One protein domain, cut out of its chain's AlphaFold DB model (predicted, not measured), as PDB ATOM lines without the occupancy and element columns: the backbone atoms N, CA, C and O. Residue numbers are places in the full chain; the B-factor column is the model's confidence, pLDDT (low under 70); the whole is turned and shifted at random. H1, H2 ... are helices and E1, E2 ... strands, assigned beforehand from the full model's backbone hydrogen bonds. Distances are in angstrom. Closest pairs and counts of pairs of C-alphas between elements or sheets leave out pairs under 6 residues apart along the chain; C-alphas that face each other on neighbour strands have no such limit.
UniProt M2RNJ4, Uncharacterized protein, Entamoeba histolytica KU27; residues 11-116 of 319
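AT A GLANCE: This is residues 11 to 116 of the 319 residues of an uncharacterized protein of Entamoeba histolytica KU27 (UniProt M2RNJ4). A small ribbon of two parallel strands, E1 and E2, lies between long H3 and shorter H4, with H1 off near the last residues of H3. The 106 printed residues have four named helices and two named strands, H1 H2 E1 H3 E2 H4, mostly helix. The whole is only just loose, close to compact: radius of gyration of the C-alphas 15.9 A, spans 48 by 29 by 22 A.

IN THESE COORDINATES: H1, residues 11 to 22, begins at C-alpha 11, (19.809, 41.596, 24.061). H2 is 28 to 31, E1 34 to 36, H3 45 to 70, 36.8 A long, E2 80 to 82. H4, 94 to 107, 19.8 A long, ends at (28.335, 18.770, 34.569).

HOW THE PARTS SIT: In E1 and E2, N 36 and O 81 are within hydrogen-bond range, 2.8 A. The closest C-alphas of E2 and H4, Phe 81 and Glu 99, are 5.9 A apart. E1, H3, E2 form a strand-helix-strand unit, parallel neighbours with a helix between, crossover right-handed. Every O i to N i+4 pair is within range in H1, H3 and H4; H2 is too short.

THE WHOLE: The printed part has no cut. The E2 to H4 link is long. Residues 72 to 74 are under 70.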
ATOM      1  N   ASN A  11      19.304  42.624  24.976       89.50
ATOM      2  CA  ASN A  11      19.809  41.596  24.061       89.50
ATOM      3  C   ASN A  11      19.935  40.242  24.762       89.50
ATOM      4  O   ASN A  11      19.585  39.206  24.208       89.50
ATOM      5  N   LEU A  12      20.401  40.242  26.011       90.56
ATOM      6  CA  LEU A  12      20.499  39.006  26.769       90.56
ATOM      7  C   LEU A  12      19.118  38.464  27.152       90.56
ATOM      8  O   LEU A  12      18.904  37.261  27.051       90.56
ATOM      9  N   LYS A  13      18.168  39.331  27.527       92.38
ATOM     10  CA  LYS A  13      16.770  38.928  27.754       92.38
ATOM     11  C   LYS A  13      16.177  38.248  26.523       92.38
ATOM     12  O   LYS A  13      15.503  37.235  26.665       92.38
ATOM     13  N   GLN A  14      16.463  38.761  25.325       90.62
ATOM     14  CA  GLN A  14      16.043  38.135  24.070       90.62
ATOM     15  C   GLN A  14      16.681  36.757  23.876       90.62
ATOM     16  O   GLN A  14      15.968  35.806  23.583       90.62
ATOM     17  N   VAL A  15      17.992  36.614  24.100       90.81
ATOM     18  CA  VAL A  15      18.667  35.305  24.008       90.81
ATOM     19  C   VAL A  15      18.065  34.302  24.995       90.81
ATOM     20  O   VAL A  15      17.744  33.179  24.616       90.81
ATOM     21  N   VAL A  16      17.856  34.713  26.246       91.25
ATOM     22  CA  VAL A  16      17.220  33.887  27.282       91.25
ATOM     23  C   VAL A  16      15.798  33.502  26.874       91.25
ATOM     24  O   VAL A  16      15.413  32.345  27.026       91.25
ATOM     25  N   ALA A  17      15.031  34.439  26.312       88.44
ATOM     26  CA  ALA A  17      13.689  34.180  25.810       88.44
ATOM     27  C   ALA A  17      13.688  33.155  24.669       88.44
ATOM     28  O   ALA A  17      12.868  32.245  24.710       88.44
ATOM     29  N   VAL A  18      14.615  33.270  23.712       87.38
ATOM     30  CA  VAL A  18      14.762  32.326  22.593       87.38
ATOM     31  C   VAL A  18      15.134  30.935  23.094       87.38
ATOM     32  O   VAL A  18      14.538  29.963  22.651       87.38
ATOM     33  N   ILE A  19      16.073  30.821  24.040       87.56
ATOM     34  CA  ILE A  19      16.431  29.526  24.646       87.56
ATOM     35  C   ILE A  19      15.205  28.903  25.322       87.56
ATOM     36  O   ILE A  19      14.934  27.722  25.127       87.56
ATOM     37  N   ASN A  20      14.445  29.695  26.080       85.75
ATOM     38  CA  ASN A  20      13.246  29.218  26.765       85.75
ATOM     39  C   ASN A  20      12.166  28.717  25.792       85.75
ATOM     40  O   ASN A  20      11.478  27.747  26.091       85.75
ATOM     41  N   ASP A  21      12.026  29.367  24.636       83.81
ATOM     42  CA  ASP A  21      11.031  28.999  23.625       83.81
ATOM     43  C   ASP A  21      11.495  27.816  22.761       83.81
ATOM     44  O   ASP A  21      10.682  26.986  22.366       83.81
ATOM     45  N   ALA A  22      12.800  27.714  22.486       81.88
ATOM     46  CA  ALA A  22      13.396  26.623  21.715       81.88
ATOM     47  C   ALA A  22      13.448  25.303  22.498       81.88
ATOM     48  O   ALA A  22      13.378  24.229  21.903       81.88
ATOM     49  N   PHE A  23      13.559  25.378  23.825       82.69
ATOM     50  CA  PHE A  23      13.604  24.218  24.708       82.69
ATOM     51  C   PHE A  23      12.449  24.262  25.721       82.69
ATOM     52  O   PHE A  23      12.697  24.503  26.905       82.69
ATOM     53  N   PRO A  24      11.195  23.979  25.307       77.19
ATOM     54  CA  PRO A  24      10.032  23.863  26.195       77.19
ATOM     55  C   PRO A  24      10.071  22.587  27.062       77.19
ATOM     56  O   PRO A  24       9.055  21.924  27.267       77.19
ATOM     57  N   ILE A  25      11.253  22.209  27.548       79.12
ATOM     58  CA  ILE A  25      11.451  21.109  28.488       79.12
ATOM     59  C   ILE A  25      11.211  21.656  29.886       79.12
ATOM     60  O   ILE A  25      11.753  22.705  30.263       79.12
ATOM     61  N   LYS A  26      10.440  20.916  30.681       73.50
ATOM     62  CA  LYS A  26      10.376  21.191  32.107       73.50
ATOM     63  C   LYS A  26      11.793  21.105  32.682       73.50
ATOM     64  O   LYS A  26      12.589  20.271  32.277       73.50
ATOM     65  N   ASP A  27      12.135  21.995  33.605       78.88
ATOM     66  CA  ASP A  27      13.435  21.976  34.281       78.88
ATOM     67  C   ASP A  27      14.682  22.254  33.421       78.88
ATOM     68  O   ASP A  27      15.783  22.176  33.963       78.88
ATOM     69  N   ILE A  28      14.572  22.684  32.151       85.50
ATOM     70  CA  ILE A  28      15.751  22.976  31.301       85.50
ATOM     71  C   ILE A  28      16.780  23.879  31.997       85.50
ATOM     72  O   ILE A  28      17.986  23.651  31.920       85.50
ATOM     73  N   TRP A  29      16.306  24.864  32.760       88.56
ATOM     74  CA  TRP A  29      17.143  25.815  33.483       88.56
ATOM     75  C   TRP A  29      17.959  25.191  34.626       88.56
ATOM     76  O   TRP A  29      18.971  25.771  35.009       88.56
ATOM     77  N   LYS A  30      17.603  23.993  35.116       87.94
ATOM     78  CA  LYS A  30      18.431  23.202  36.051       87.94
ATOM     79  C   LYS A  30      19.670  22.602  35.374       87.94
ATOM     80  O   LYS A  30      20.621  22.228  36.057       87.94
ATOM     81  N   HIS A  31      19.678  22.537  34.043       89.81
ATOM     82  CA  HIS A  31      20.797  22.054  33.229       89.81
ATOM     83  C   HIS A  31      21.630  23.203  32.634       89.81
ATOM     84  O   HIS A  31      22.591  22.959  31.905       89.81
ATOM     85  N   VAL A  32      21.294  24.459  32.950       91.56
ATOM     86  CA  VAL A  32      22.000  25.653  32.470       91.56
ATOM     87  C   VAL A  32      22.916  26.196  33.567       91.56
ATOM     88  O   VAL A  32      22.571  26.201  34.745       91.56
ATOM     89  N   CYS A  33      24.091  26.692  33.180       94.69
ATOM     90  CA  CYS A  33      24.986  27.441  34.061       94.69
ATOM     91  C   CYS A  33      25.439  28.748  33.408       94.69
ATOM     92  O   CYS A  33      25.378  28.906  32.187       94.69
ATOM     93  N   ILE A  34      25.930  29.682  34.222       93.94
ATOM     94  CA  ILE A  34      26.539  30.924  33.741       93.94
ATOM     95  C   ILE A  34      28.053  30.802  33.869       93.94
ATOM     96  O   ILE A  34      28.593  30.629  34.959       93.94
ATOM     97  N   VAL A  35      28.751  30.958  32.750       94.62
ATOM     98  CA  VAL A  35      30.211  31.065  32.739       94.62
ATOM     99  C   VAL A  35      30.595  32.524  32.529       94.62
ATOM    100  O   VAL A  35      30.310  33.110  31.480       94.62
ATOM    101  N   TRP A  36      31.240  33.116  33.529       93.50
ATOM    102  CA  TRP A  36      31.839  34.441  33.467       93.50
ATOM    103  C   TRP A  36      33.264  34.331  32.922       93.50
ATOM    104  O   TRP A  36      34.118  33.698  33.532       93.50
ATOM    105  N   THR A  37      33.499  34.922  31.757       90.81
ATOM    106  CA  THR A  37      34.779  34.980  31.049       90.81
ATOM    107  C   THR A  37      35.496  36.298  31.340       90.81
ATOM    108  O   THR A  37      34.903  37.219  31.906       90.81
ATOM    109  N   HIS A  38      36.763  36.420  30.932       89.19
ATOM    110  CA  HIS A  38      37.623  37.571  31.258       89.19
ATOM    111  C   HIS A  38      37.824  37.766  32.770       89.19
ATOM    112  O   HIS A  38      38.023  38.883  33.251       89.19
ATOM    113  N   CYS A  39      37.784  36.672  33.536       88.81
ATOM    114  CA  CYS A  39      38.197  36.655  34.934       88.81
ATOM    115  C   CYS A  39      39.724  36.527  35.030       88.81
ATOM    116  O   CYS A  39      40.211  35.545  35.590       88.81
ATOM    117  N   TYR A  40      40.453  37.509  34.488       89.25
ATOM    118  CA  TYR A  40      41.904  37.435  34.285       89.25
ATOM    119  C   TYR A  40      42.658  36.989  35.536       89.25
ATOM    120  O   TYR A  40      42.335  37.464  36.635       89.25
ATOM    121  N   ASN A  41      43.653  36.118  35.396       85.50
ATOM    122  CA  ASN A  41      44.481  35.615  36.500       85.50
ATOM    123  C   ASN A  41      45.099  36.739  37.360       85.50
ATOM    124  O   ASN A  41      45.068  36.654  38.589       85.50
ATOM    125  N   TYR A  42      45.485  37.864  36.754       84.69
ATOM    126  CA  TYR A  42      45.975  39.060  37.453       84.69
ATOM    127  C   TYR A  42      44.879  39.927  38.112       84.69
ATOM    128  O   TYR A  42      45.177  40.929  38.767       84.69
ATOM    129  N   THR A  43      43.592  39.581  37.976       85.88
ATOM    130  CA  THR A  43      42.492  40.321  38.619       85.88
ATOM    131  C   THR A  43      42.612  40.219  40.144       85.88
ATOM    132  O   THR A  43      42.517  39.108  40.683       85.88
ATOM    133  N   PRO A  44      42.727  41.354  40.867       86.81
ATOM    134  CA  PRO A  44      42.851  41.349  42.320       86.81
ATOM    135  C   PRO A  44      41.688  40.622  43.003       86.81
ATOM    136  O   PRO A  44      40.525  40.871  42.675       86.81
ATOM    137  N   LYS A  45      41.982  39.795  44.018       86.31
ATOM    138  CA  LYS A  45      40.969  39.016  44.764       86.31
ATOM    139  C   LYS A  45      39.803  39.877  45.261       86.31
ATOM    140  O   LYS A  45      38.653  39.519  45.047       86.31
ATOM    141  N   LYS A  46      40.094  41.063  45.808       88.56
ATOM    142  CA  LYS A  46      39.073  42.008  46.287       88.56
ATOM    143  C   LYS A  46      38.114  42.467  45.178       88.56
ATOM    144  O   LYS A  46      36.916  42.570  45.409       88.56
ATOM    145  N   LYS A  47      38.621  42.725  43.963       88.19
ATOM    146  CA  LYS A  47      37.773  43.072  42.807       88.19
ATOM    147  C   LYS A  47      36.918  41.886  42.372       88.19
ATOM    148  O   LYS A  47      35.755  42.075  42.036       88.19
ATOM    149  N   LEU A  48      37.480  40.679  42.413       87.50
ATOM    150  CA  LEU A  48      36.745  39.463  42.090       87.50
ATOM    151  C   LEU A  48      35.584  39.235  43.068       87.50
ATOM    152  O   LEU A  48      34.474  38.975  42.627       87.50
ATOM    153  N   GLU A  49      35.818  39.362  44.375       89.44
ATOM    154  CA  GLU A  49      34.786  39.188  45.408       89.44
ATOM    155  C   GLU A  49      33.651  40.207  45.282       89.44
ATOM    156  O   GLU A  49      32.486  39.819  45.295       89.44
ATOM    157  N   MET A  50      33.970  41.488  45.068       88.00
ATOM    158  CA  MET A  50      32.945  42.506  44.797       88.00
ATOM    159  C   MET A  50      32.160  42.184  43.523       88.00
ATOM    160  O   MET A  50      30.933  42.228  43.524       88.00
ATOM    161  N   GLY A  51      32.852  41.790  42.451       88.62
ATOM    162  CA  GLY A  51      32.192  41.427  41.203       88.62
ATOM    163  C   GLY A  51      31.283  40.203  41.347       88.62
ATOM    164  O   GLY A  51      30.237  40.176  40.709       88.62
ATOM    165  N   LYS A  52      31.623  39.230  42.206       89.62
ATOM    166  CA  LYS A  52      30.754  38.080  42.520       89.62
ATOM    167  C   LYS A  52      29.436  38.513  43.164       89.62
ATOM    168  O   LYS A  52      28.399  37.990  42.777       89.62
ATOM    169  N   ILE A  53      29.459  39.494  44.070       89.12
ATOM    170  CA  ILE A  53      28.241  40.043  44.694       89.12
ATOM    171  C   ILE A  53      27.322  40.665  43.633       89.12
ATOM    172  O   ILE A  53      26.126  40.392  43.615       89.12
ATOM    173  N   GLU A  54      27.875  41.438  42.696       88.88
ATOM    174  CA  GLU A  54      27.096  41.977  41.569       88.88
ATOM    175  C   GLU A  54      26.511  40.866  40.681       88.88
ATOM    176  O   GLU A  54      25.447  41.030  40.085       88.88
ATOM    177  N   LYS A  55      27.198  39.719  40.568       92.44
ATOM    178  CA  LYS A  55      26.753  38.620  39.696       92.44
ATOM    179  C   LYS A  55      25.602  37.845  40.328       92.44
ATOM    180  O   LYS A  55      24.778  37.307  39.594       92.44
ATOM    181  N   GLU A  56      25.499  37.850  41.655       91.81
ATOM    182  CA  GLU A  56      24.308  37.349  42.345       91.81
ATOM    183  C   GLU A  56      23.080  38.212  42.028       91.81
ATOM    184  O   GLU A  56      22.040  37.666  41.676       91.81
ATOM    185  N   GLN A  57      23.210  39.545  42.010       90.38
ATOM    186  CA  GLN A  57      22.103  40.430  41.601       90.38
ATOM    187  C   GLN A  57      21.657  40.149  40.161       90.38
ATOM    188  O   GLN A  57      20.470  40.036  39.866       90.38
ATOM    189  N   PHE A  58      22.619  39.964  39.256       92.19
ATOM    190  CA  PHE A  58      22.331  39.562  37.883       92.19
ATOM    191  C   PHE A  58      21.576  38.220  37.815       92.19
ATOM    192  O   PHE A  58      20.624  38.074  37.045       92.19
ATOM    193  N   LYS A  59      21.993  37.231  38.614       92.06
ATOM    194  CA  LYS A  59      21.337  35.920  38.690       92.06
ATOM    195  C   LYS A  59      19.900  36.053  39.200       92.06
ATOM    196  O   LYS A  59      19.010  35.411  38.647       92.06
ATOM    197  N   GLU A  60      19.654  36.904  40.193       91.88
ATOM    198  CA  GLU A  60      18.307  37.198  40.691       91.88
ATOM    199  C   GLU A  60      17.413  37.823  39.610       91.88
ATOM    200  O   GLU A  60      16.274  37.386  39.431       91.88
ATOM    201  N   GLU A  61      17.927  38.790  38.842       92.69
ATOM    202  CA  GLU A  61      17.194  39.399  37.722       92.69
ATOM    203  C   GLU A  61      16.846  38.378  36.632       92.69
ATOM    204  O   GLU A  61      15.720  38.368  36.126       92.69
ATOM    205  N   LEU A  62      17.788  37.492  36.296       91.88
ATOM    206  CA  LEU A  62      17.560  36.400  35.354       91.88
ATOM    207  C   LEU A  62      16.468  35.451  35.863       91.88
ATOM    208  O   LEU A  62      15.526  35.155  35.131       91.88
ATOM    209  N   ILE A  63      16.560  35.000  37.117       91.31
ATOM    210  CA  ILE A  63      15.565  34.101  37.718       91.31
ATOM    211  C   ILE A  63      14.187  34.766  37.735       91.31
ATOM    212  O   ILE A  63      13.192  34.118  37.413       91.31
ATOM    213  N   LYS A  64      14.111  36.056  38.075       92.25
ATOM    214  CA  LYS A  64      12.854  36.810  38.059       92.25
ATOM    215  C   LYS A  64      12.237  36.833  36.659       92.25
ATOM    216  O   LYS A  64      11.063  36.503  36.517       92.25
ATOM    217  N   PHE A  65      13.032  37.143  35.639       91.81
ATOM    218  CA  PHE A  65      12.582  37.141  34.247       91.81
ATOM    219  C   PHE A  65      12.076  35.762  33.793       91.81
ATOM    220  O   PHE A  65      11.043  35.663  33.137       91.81
ATOM    221  N   LEU A  66      12.759  34.682  34.185       89.75
ATOM    222  CA  LEU A  66      12.327  33.315  33.879       89.75
ATOM    223  C   LEU A  66      11.012  32.945  34.569       89.75
ATOM    224  O   LEU A  66      10.151  32.328  33.945       89.75
ATOM    225  N   LYS A  67      10.825  33.348  35.832       88.56
ATOM    226  CA  LYS A  67       9.563  33.139  36.560       88.56
ATOM    227  C   LYS A  67       8.401  33.883  35.908       88.56
ATOM    228  O   LYS A  67       7.328  33.304  35.762       88.56
ATOM    229  N   GLU A  68       8.626  35.125  35.478       87.88
ATOM    230  CA  GLU A  68       7.635  35.916  34.736       87.88
ATOM    231  C   GLU A  68       7.233  35.232  33.421       87.88
ATOM    232  O   GLU A  68       6.050  35.205  33.090       87.88
ATOM    233  N   LYS A  69       8.189  34.632  32.694       83.44
ATOM    234  CA  LYS A  69       7.909  33.951  31.420       83.44
ATOM    235  C   LYS A  69       7.248  32.579  31.580       83.44
ATOM    236  O   LYS A  69       6.352  32.250  30.811       83.44
ATOM    237  N   ASN A  70       7.693  31.781  32.551       79.75
ATOM    238  CA  ASN A  70       7.263  30.387  32.699       79.75
ATOM    239  C   ASN A  70       6.040  30.225  33.609       79.75
ATOM    240  O   ASN A  70       5.437  29.156  33.633       79.75
ATOM    241  N   GLY A  71       5.681  31.252  34.388       73.38
ATOM    242  CA  GLY A  71       4.580  31.184  35.352       73.38
ATOM    243  C   GLY A  71       4.823  30.201  36.506       73.38
ATOM    244  O   GLY A  71       3.890  29.837  37.218       73.38
ATOM    245  N   THR A  72       6.064  29.741  36.698       68.19
ATOM    246  CA  THR A  72       6.430  28.733  37.701       68.19
ATOM    247  C   THR A  72       7.023  29.368  38.957       68.19
ATOM    248  O   THR A  72       7.901  30.224  38.868       68.19
ATOM    249  N   ASN A  73       6.655  28.845  40.129       60.81
ATOM    250  CA  ASN A  73       7.294  29.176  41.413       60.81
ATOM    251  C   ASN A  73       8.463  28.243  41.771       60.81
ATOM    252  O   ASN A  73       8.939  28.260  42.906       60.81
ATOM    253  N   GLU A  74       8.914  27.410  40.832       67.19
ATOM    254  CA  GLU A  74      10.000  26.467  41.077       67.19
ATOM    255  C   GLU A  74      11.300  27.205  41.435       67.19
ATOM    256  O   GLU A  74      11.612  28.288  40.922       67.19
ATOM    257  N   ASN A  75      12.046  26.633  42.383       73.94
ATOM    258  CA  ASN A  75      13.317  27.190  42.820       73.94
ATOM    259  C   ASN A  75      14.395  26.838  41.788       73.94
ATOM    260  O   ASN A  75      14.877  25.705  41.748       73.94
ATOM    261  N   ILE A  76      14.729  27.799  40.928       82.88
ATOM    262  CA  ILE A  76      15.778  27.659  39.919       82.88
ATOM    263  C   ILE A  76      17.104  28.081  40.557       82.88
ATOM    264  O   ILE A  76      17.289  29.255  40.877       82.88
ATOM    265  N   ASP A  77      18.035  27.140  40.703       86.81
ATOM    266  CA  ASP A  77      19.415  27.443  41.085       86.81
ATOM    267  C   ASP A  77      20.340  27.318  39.871       86.81
ATOM    268  O   ASP A  77      20.582  26.223  39.368       86.81
ATOM    269  N   ILE A  78      20.844  28.459  39.395       91.62
ATOM    270  CA  ILE A  78      21.770  28.535  38.259       91.62
ATOM    271  C   ILE A  78      23.195  28.712  38.801       91.62
ATOM    272  O   ILE A  78      23.511  29.774  39.353       91.62
ATOM    273  N   PRO A  79      24.083  27.714  38.671       94.06
ATOM    274  CA  PRO A  79      25.456  27.846  39.132       94.06
ATOM    275  C   PRO A  79      26.245  28.810  38.245       94.06
ATOM    276  O   PRO A  79      26.022  28.912  37.034       94.06
ATOM    277  N   MET A  80      27.194  29.510  38.866       95.44
ATOM    278  CA  MET A  80      28.072  30.471  38.205       95.44
ATOM    279  C   MET A  80      29.535  30.053  38.350       95.44
ATOM    280  O   MET A  80      29.974  29.717  39.450       95.44
ATOM    281  N   PHE A  81      30.287  30.126  37.254       95.25
ATOM    282  CA  PHE A  81      31.709  29.774  37.192       95.25
ATOM    283  C   PHE A  81      32.523  30.940  36.636       95.25
ATOM    284  O   PHE A  81      32.054  31.651  35.750       95.25
ATOM    285  N   TYR A  82      33.738  31.137  37.148       93.75
ATOM    286  CA  TYR A  82      34.558  32.324  36.865       93.75
ATOM    287  C   TYR A  82      35.875  31.920  36.209       93.75
ATOM    288  O   TYR A  82      36.820  31.525  36.889       93.75
ATOM    289  N   VAL A  83      35.929  32.004  34.883       92.50
ATOM    290  CA  VAL A  83      36.988  31.404  34.070       92.50
ATOM    291  C   VAL A  83      37.777  32.485  33.336       92.50
ATOM    292  O   VAL A  83      37.228  33.393  32.709       92.50
ATOM    293  N   ASP A  84      39.094  32.365  33.406       90.81
ATOM    294  CA  ASP A  84      40.008  33.001  32.471       90.81
ATOM    295  C   ASP A  84      40.213  32.087  31.261       90.81
ATOM    296  O   ASP A  84      40.681  30.955  31.404       90.81
ATOM    297  N   SER A  85      39.809  32.561  30.084       84.06
ATOM    298  CA  SER A  85      39.928  31.821  28.823       84.06
ATOM    299  C   SER A  85      41.254  32.082  28.112       84.06
ATOM    300  O   SER A  85      41.582  31.355  27.179       84.06
ATOM    301  N   GLN A  86      41.987  33.122  28.520       85.25
ATOM    302  CA  GLN A  86      43.261  33.528  27.932       85.25
ATOM    303  C   GLN A  86      44.216  33.932  29.057       85.25
ATOM    304  O   GLN A  86      44.519  35.118  29.206       85.25
ATOM    305  N   PRO A  87      44.634  32.962  29.888       82.06
ATOM    306  CA  PRO A  87      45.518  33.257  30.997       82.06
ATOM    307  C   PRO A  87      46.868  33.741  30.488       82.06
ATOM    308  O   PRO A  87      47.432  33.170  29.556       82.06
ATOM    309  N   ASP A  88      47.379  34.782  31.129       80.06
ATOM    310  CA  ASP A  88      48.751  35.226  30.932       80.06
ATOM    311  C   ASP A  88      49.708  34.167  31.503       80.06
ATOM    312  O   ASP A  88      49.572  33.789  32.670       80.06
ATOM    313  N   GLU A  89      50.639  33.674  30.681       79.00
ATOM    314  CA  GLU A  89      51.593  32.618  31.045       79.00
ATOM    315  C   GLU A  89      52.510  33.031  32.206       79.00
ATOM    316  O   GLU A  89      53.008  32.170  32.935       79.00
ATOM    317  N   GLU A  90      52.695  34.336  32.427       81.38
ATOM    318  CA  GLU A  90      53.529  34.871  33.508       81.38
ATOM    319  C   GLU A  90      52.834  34.856  34.883       81.38
ATOM    320  O   GLU A  90      53.470  35.116  35.909       81.38
ATOM    321  N   TYR A  91      51.536  34.534  34.943       80.31
ATOM    322  CA  TYR A  91      50.729  34.621  36.160       80.31
ATOM    323  C   TYR A  91      50.037  33.301  36.527       80.31
ATOM    324  O   TYR A  91      49.546  32.547  35.688       80.31
ATOM    325  N   ASP A  92      49.911  33.061  37.836       84.38
ATOM    326  CA  ASP A  92      49.250  31.872  38.374       84.38
ATOM    327  C   ASP A  92      47.755  31.811  38.002       84.38
ATOM    328  O   ASP A  92      46.929  32.590  38.489       84.38
ATOM    329  N   ASN A  93      47.402  30.832  37.166       86.56
ATOM    330  CA  ASN A  93      46.036  30.582  36.718       86.56
ATOM    331  C   ASN A  93      45.299  29.476  37.506       86.56
ATOM    332  O   ASN A  93      44.183  29.100  37.134       86.56
ATOM    333  N   ILE A  94      45.853  28.973  38.620       89.88
ATOM    334  CA  ILE A  94      45.242  27.904  39.441       89.88
ATOM    335  C   ILE A  94      43.785  28.223  39.803       89.88
ATOM    336  O   ILE A  94      42.933  27.335  39.846       89.88
ATOM    337  N   ARG A  95      43.456  29.502  40.024       88.56
ATOM    338  CA  ARG A  95      42.077  29.932  40.298       88.56
ATOM    339  C   ARG A  95      41.109  29.553  39.172       88.56
ATOM    340  O   ARG A  95      40.044  29.019  39.464       88.56
ATOM    341  N   SER A  96      41.451  29.862  37.922       90.50
ATOM    342  CA  SER A  96      40.605  29.551  36.763       90.50
ATOM    343  C   SER A  96      40.522  28.042  36.548       90.50
ATOM    344  O   SER A  96      39.436  27.509  36.331       90.50
ATOM    345  N   GLU A  97      41.645  27.335  36.694       91.12
ATOM    346  CA  GLU A  97      41.686  25.875  36.561       91.12
ATOM    347  C   GLU A  97      40.800  25.176  37.601       91.12
ATOM    348  O   GLU A  97      40.032  24.276  37.257       91.12
ATOM    349  N   ASN A  98      40.786  25.658  38.846       93.75
ATOM    350  CA  ASN A  98      39.873  25.162  39.877       93.75
ATOM    351  C   ASN A  98      38.397  25.410  39.519       93.75
ATOM    352  O   ASN A  98      37.548  24.550  39.754       93.75
ATOM    353  N   GLU A  99      38.058  26.564  38.942       93.88
ATOM    354  CA  GLU A  99      36.691  26.862  38.490       93.88
ATOM    355  C   GLU A  99      36.279  25.986  37.298       93.88
ATOM    356  O   GLU A  99      35.151  25.486  37.266       93.88
ATOM    357  N   ARG A 100      37.196  25.710  36.361       92.56
ATOM    358  CA  ARG A 100      36.985  24.741  35.273       92.56
ATOM    359  C   ARG A 100      36.756  23.335  35.815       92.56
ATOM    360  O   ARG A 100      35.836  22.649  35.373       92.56
ATOM    361  N   GLU A 101      37.546  22.909  36.797       96.00
ATOM    362  CA  GLU A 101      37.371  21.607  37.435       96.00
ATOM    363  C   GLU A 101      36.016  21.521  38.159       96.00
ATOM    364  O   GLU A 101      35.314  20.513  38.046       96.00
ATOM    365  N   ARG A 102      35.592  22.593  38.848       96.56
ATOM    366  CA  ARG A 102      34.255  22.695  39.460       96.56
ATOM    367  C   ARG A 102      33.140  22.614  38.420       96.56
ATOM    368  O   ARG A 102      32.170  21.900  38.665       96.56
ATOM    369  N   LEU A 103      33.285  23.289  37.279       95.69
ATOM    370  CA  LEU A 103      32.337  23.215  36.166       95.69
ATOM    371  C   LEU A 103      32.219  21.777  35.647       95.69
ATOM    372  O   LEU A 103      31.117  21.243  35.574       95.69
ATOM    373  N   ILE A 104      33.342  21.108  35.372       95.25
ATOM    374  CA  ILE A 104      33.353  19.712  34.903       95.25
ATOM    375  C   ILE A 104      32.715  18.779  35.943       95.25
ATOM    376  O   ILE A 104      31.904  17.919  35.598       95.25
ATOM    377  N   LYS A 105      33.048  18.950  37.230       96.56
ATOM    378  CA  LYS A 105      32.447  18.183  38.333       96.56
ATOM    379  C   LYS A 105      30.942  18.419  38.439       96.56
ATOM    380  O   LYS A 105      30.223  17.477  38.757       96.56
ATOM    381  N   TRP A 106      30.471  19.641  38.203       95.19
ATOM    382  CA  TRP A 106      29.046  19.953  38.181       95.19
ATOM    383  C   TRP A 106      28.355  19.274  36.999       95.19
ATOM    384  O   TRP A 106      27.418  18.520  37.230       95.19
ATOM    385  N   VAL A 107      28.881  19.420  35.777       92.75
ATOM    386  CA  VAL A 107      28.335  18.770  34.569       92.75
ATOM    387  C   VAL A 107      28.192  17.258  34.759       92.75
ATOM    388  O   VAL A 107      27.161  16.693  34.421       92.75
ATOM    389  N   ARG A 108      29.180  16.601  35.382       92.25
ATOM    390  CA  ARG A 108      29.130  15.156  35.683       92.25
ATOM    391  C   ARG A 108      28.052  14.746  36.695       92.25
ATOM    392  O   ARG A 108      27.738  13.565  36.776       92.25
ATOM    393  N   LYS A 109      27.549  15.677  37.510       92.19
ATOM    394  CA  LYS A 109      26.518  15.426  38.532       92.19
ATOM    395  C   LYS A 109      25.105  15.732  38.046       92.19
ATOM    396  O   LYS A 109      24.152  15.342  38.717       92.19
ATOM    397  N   ILE A 110      24.966  16.461  36.943       89.88
ATOM    398  CA  ILE A 110      23.661  16.807  36.384       89.88
ATOM    399  C   ILE A 110      22.981  15.523  35.914       89.88
ATOM    400  O   ILE A 110      23.580  14.721  35.199       89.88
ATOM    401  N   GLN A 111      21.731  15.331  36.329       86.12
ATOM    402  CA  GLN A 111      20.915  14.232  35.826       86.12
ATOM    403  C   GLN A 111      20.657  14.422  34.333       86.12
ATOM    404  O   GLN A 111      20.552  15.547  33.848       86.12
ATOM    405  N   HIS A 112      20.564  13.326  33.589       84.50
ATOM    406  CA  HIS A 112      20.171  13.412  32.190       84.50
ATOM    407  C   HIS A 112      18.734  13.930  32.081       84.50
ATOM    408  O   HIS A 112      17.885  13.582  32.903       84.50
ATOM    409  N   ILE A 113      18.488  14.767  31.074       83.19
ATOM    410  CA  ILE A 113      17.133  15.170  30.694       83.19
ATOM    411  C   ILE A 113      16.381  13.914  30.243       83.19
ATOM    412  O   ILE A 113      16.982  13.020  29.639       83.19
ATOM    413  N   ASP A 114      15.086  13.843  30.548       81.62
ATOM    414  CA  ASP A 114      14.257  12.702  30.175       81.62
ATOM    415  C   ASP A 114      14.294  12.454  28.655       81.62
ATOM    416  O   ASP A 114      14.207  13.371  27.828       81.62
ATOM    417  N   GLU A 115      14.438  11.185  28.273       78.81
ATOM    418  CA  GLU A 115      14.576  10.800  26.869       78.81
ATOM    419  C   GLU A 115      13.283  11.071  26.088       78.81
ATOM    420  O   GLU A 115      13.340  11.448  24.916       78.81
ATOM    421  N   ASN A 116      12.111  10.933  26.720       76.50
ATOM    422  CA  ASN A 116      10.840  11.215  26.056       76.50
ATOM    423  C   ASN A 116      10.646  12.718  25.854       76.50
ATOM    424  O   ASN A 116      10.158  13.123  24.799       76.50
TER     425      ASN A 116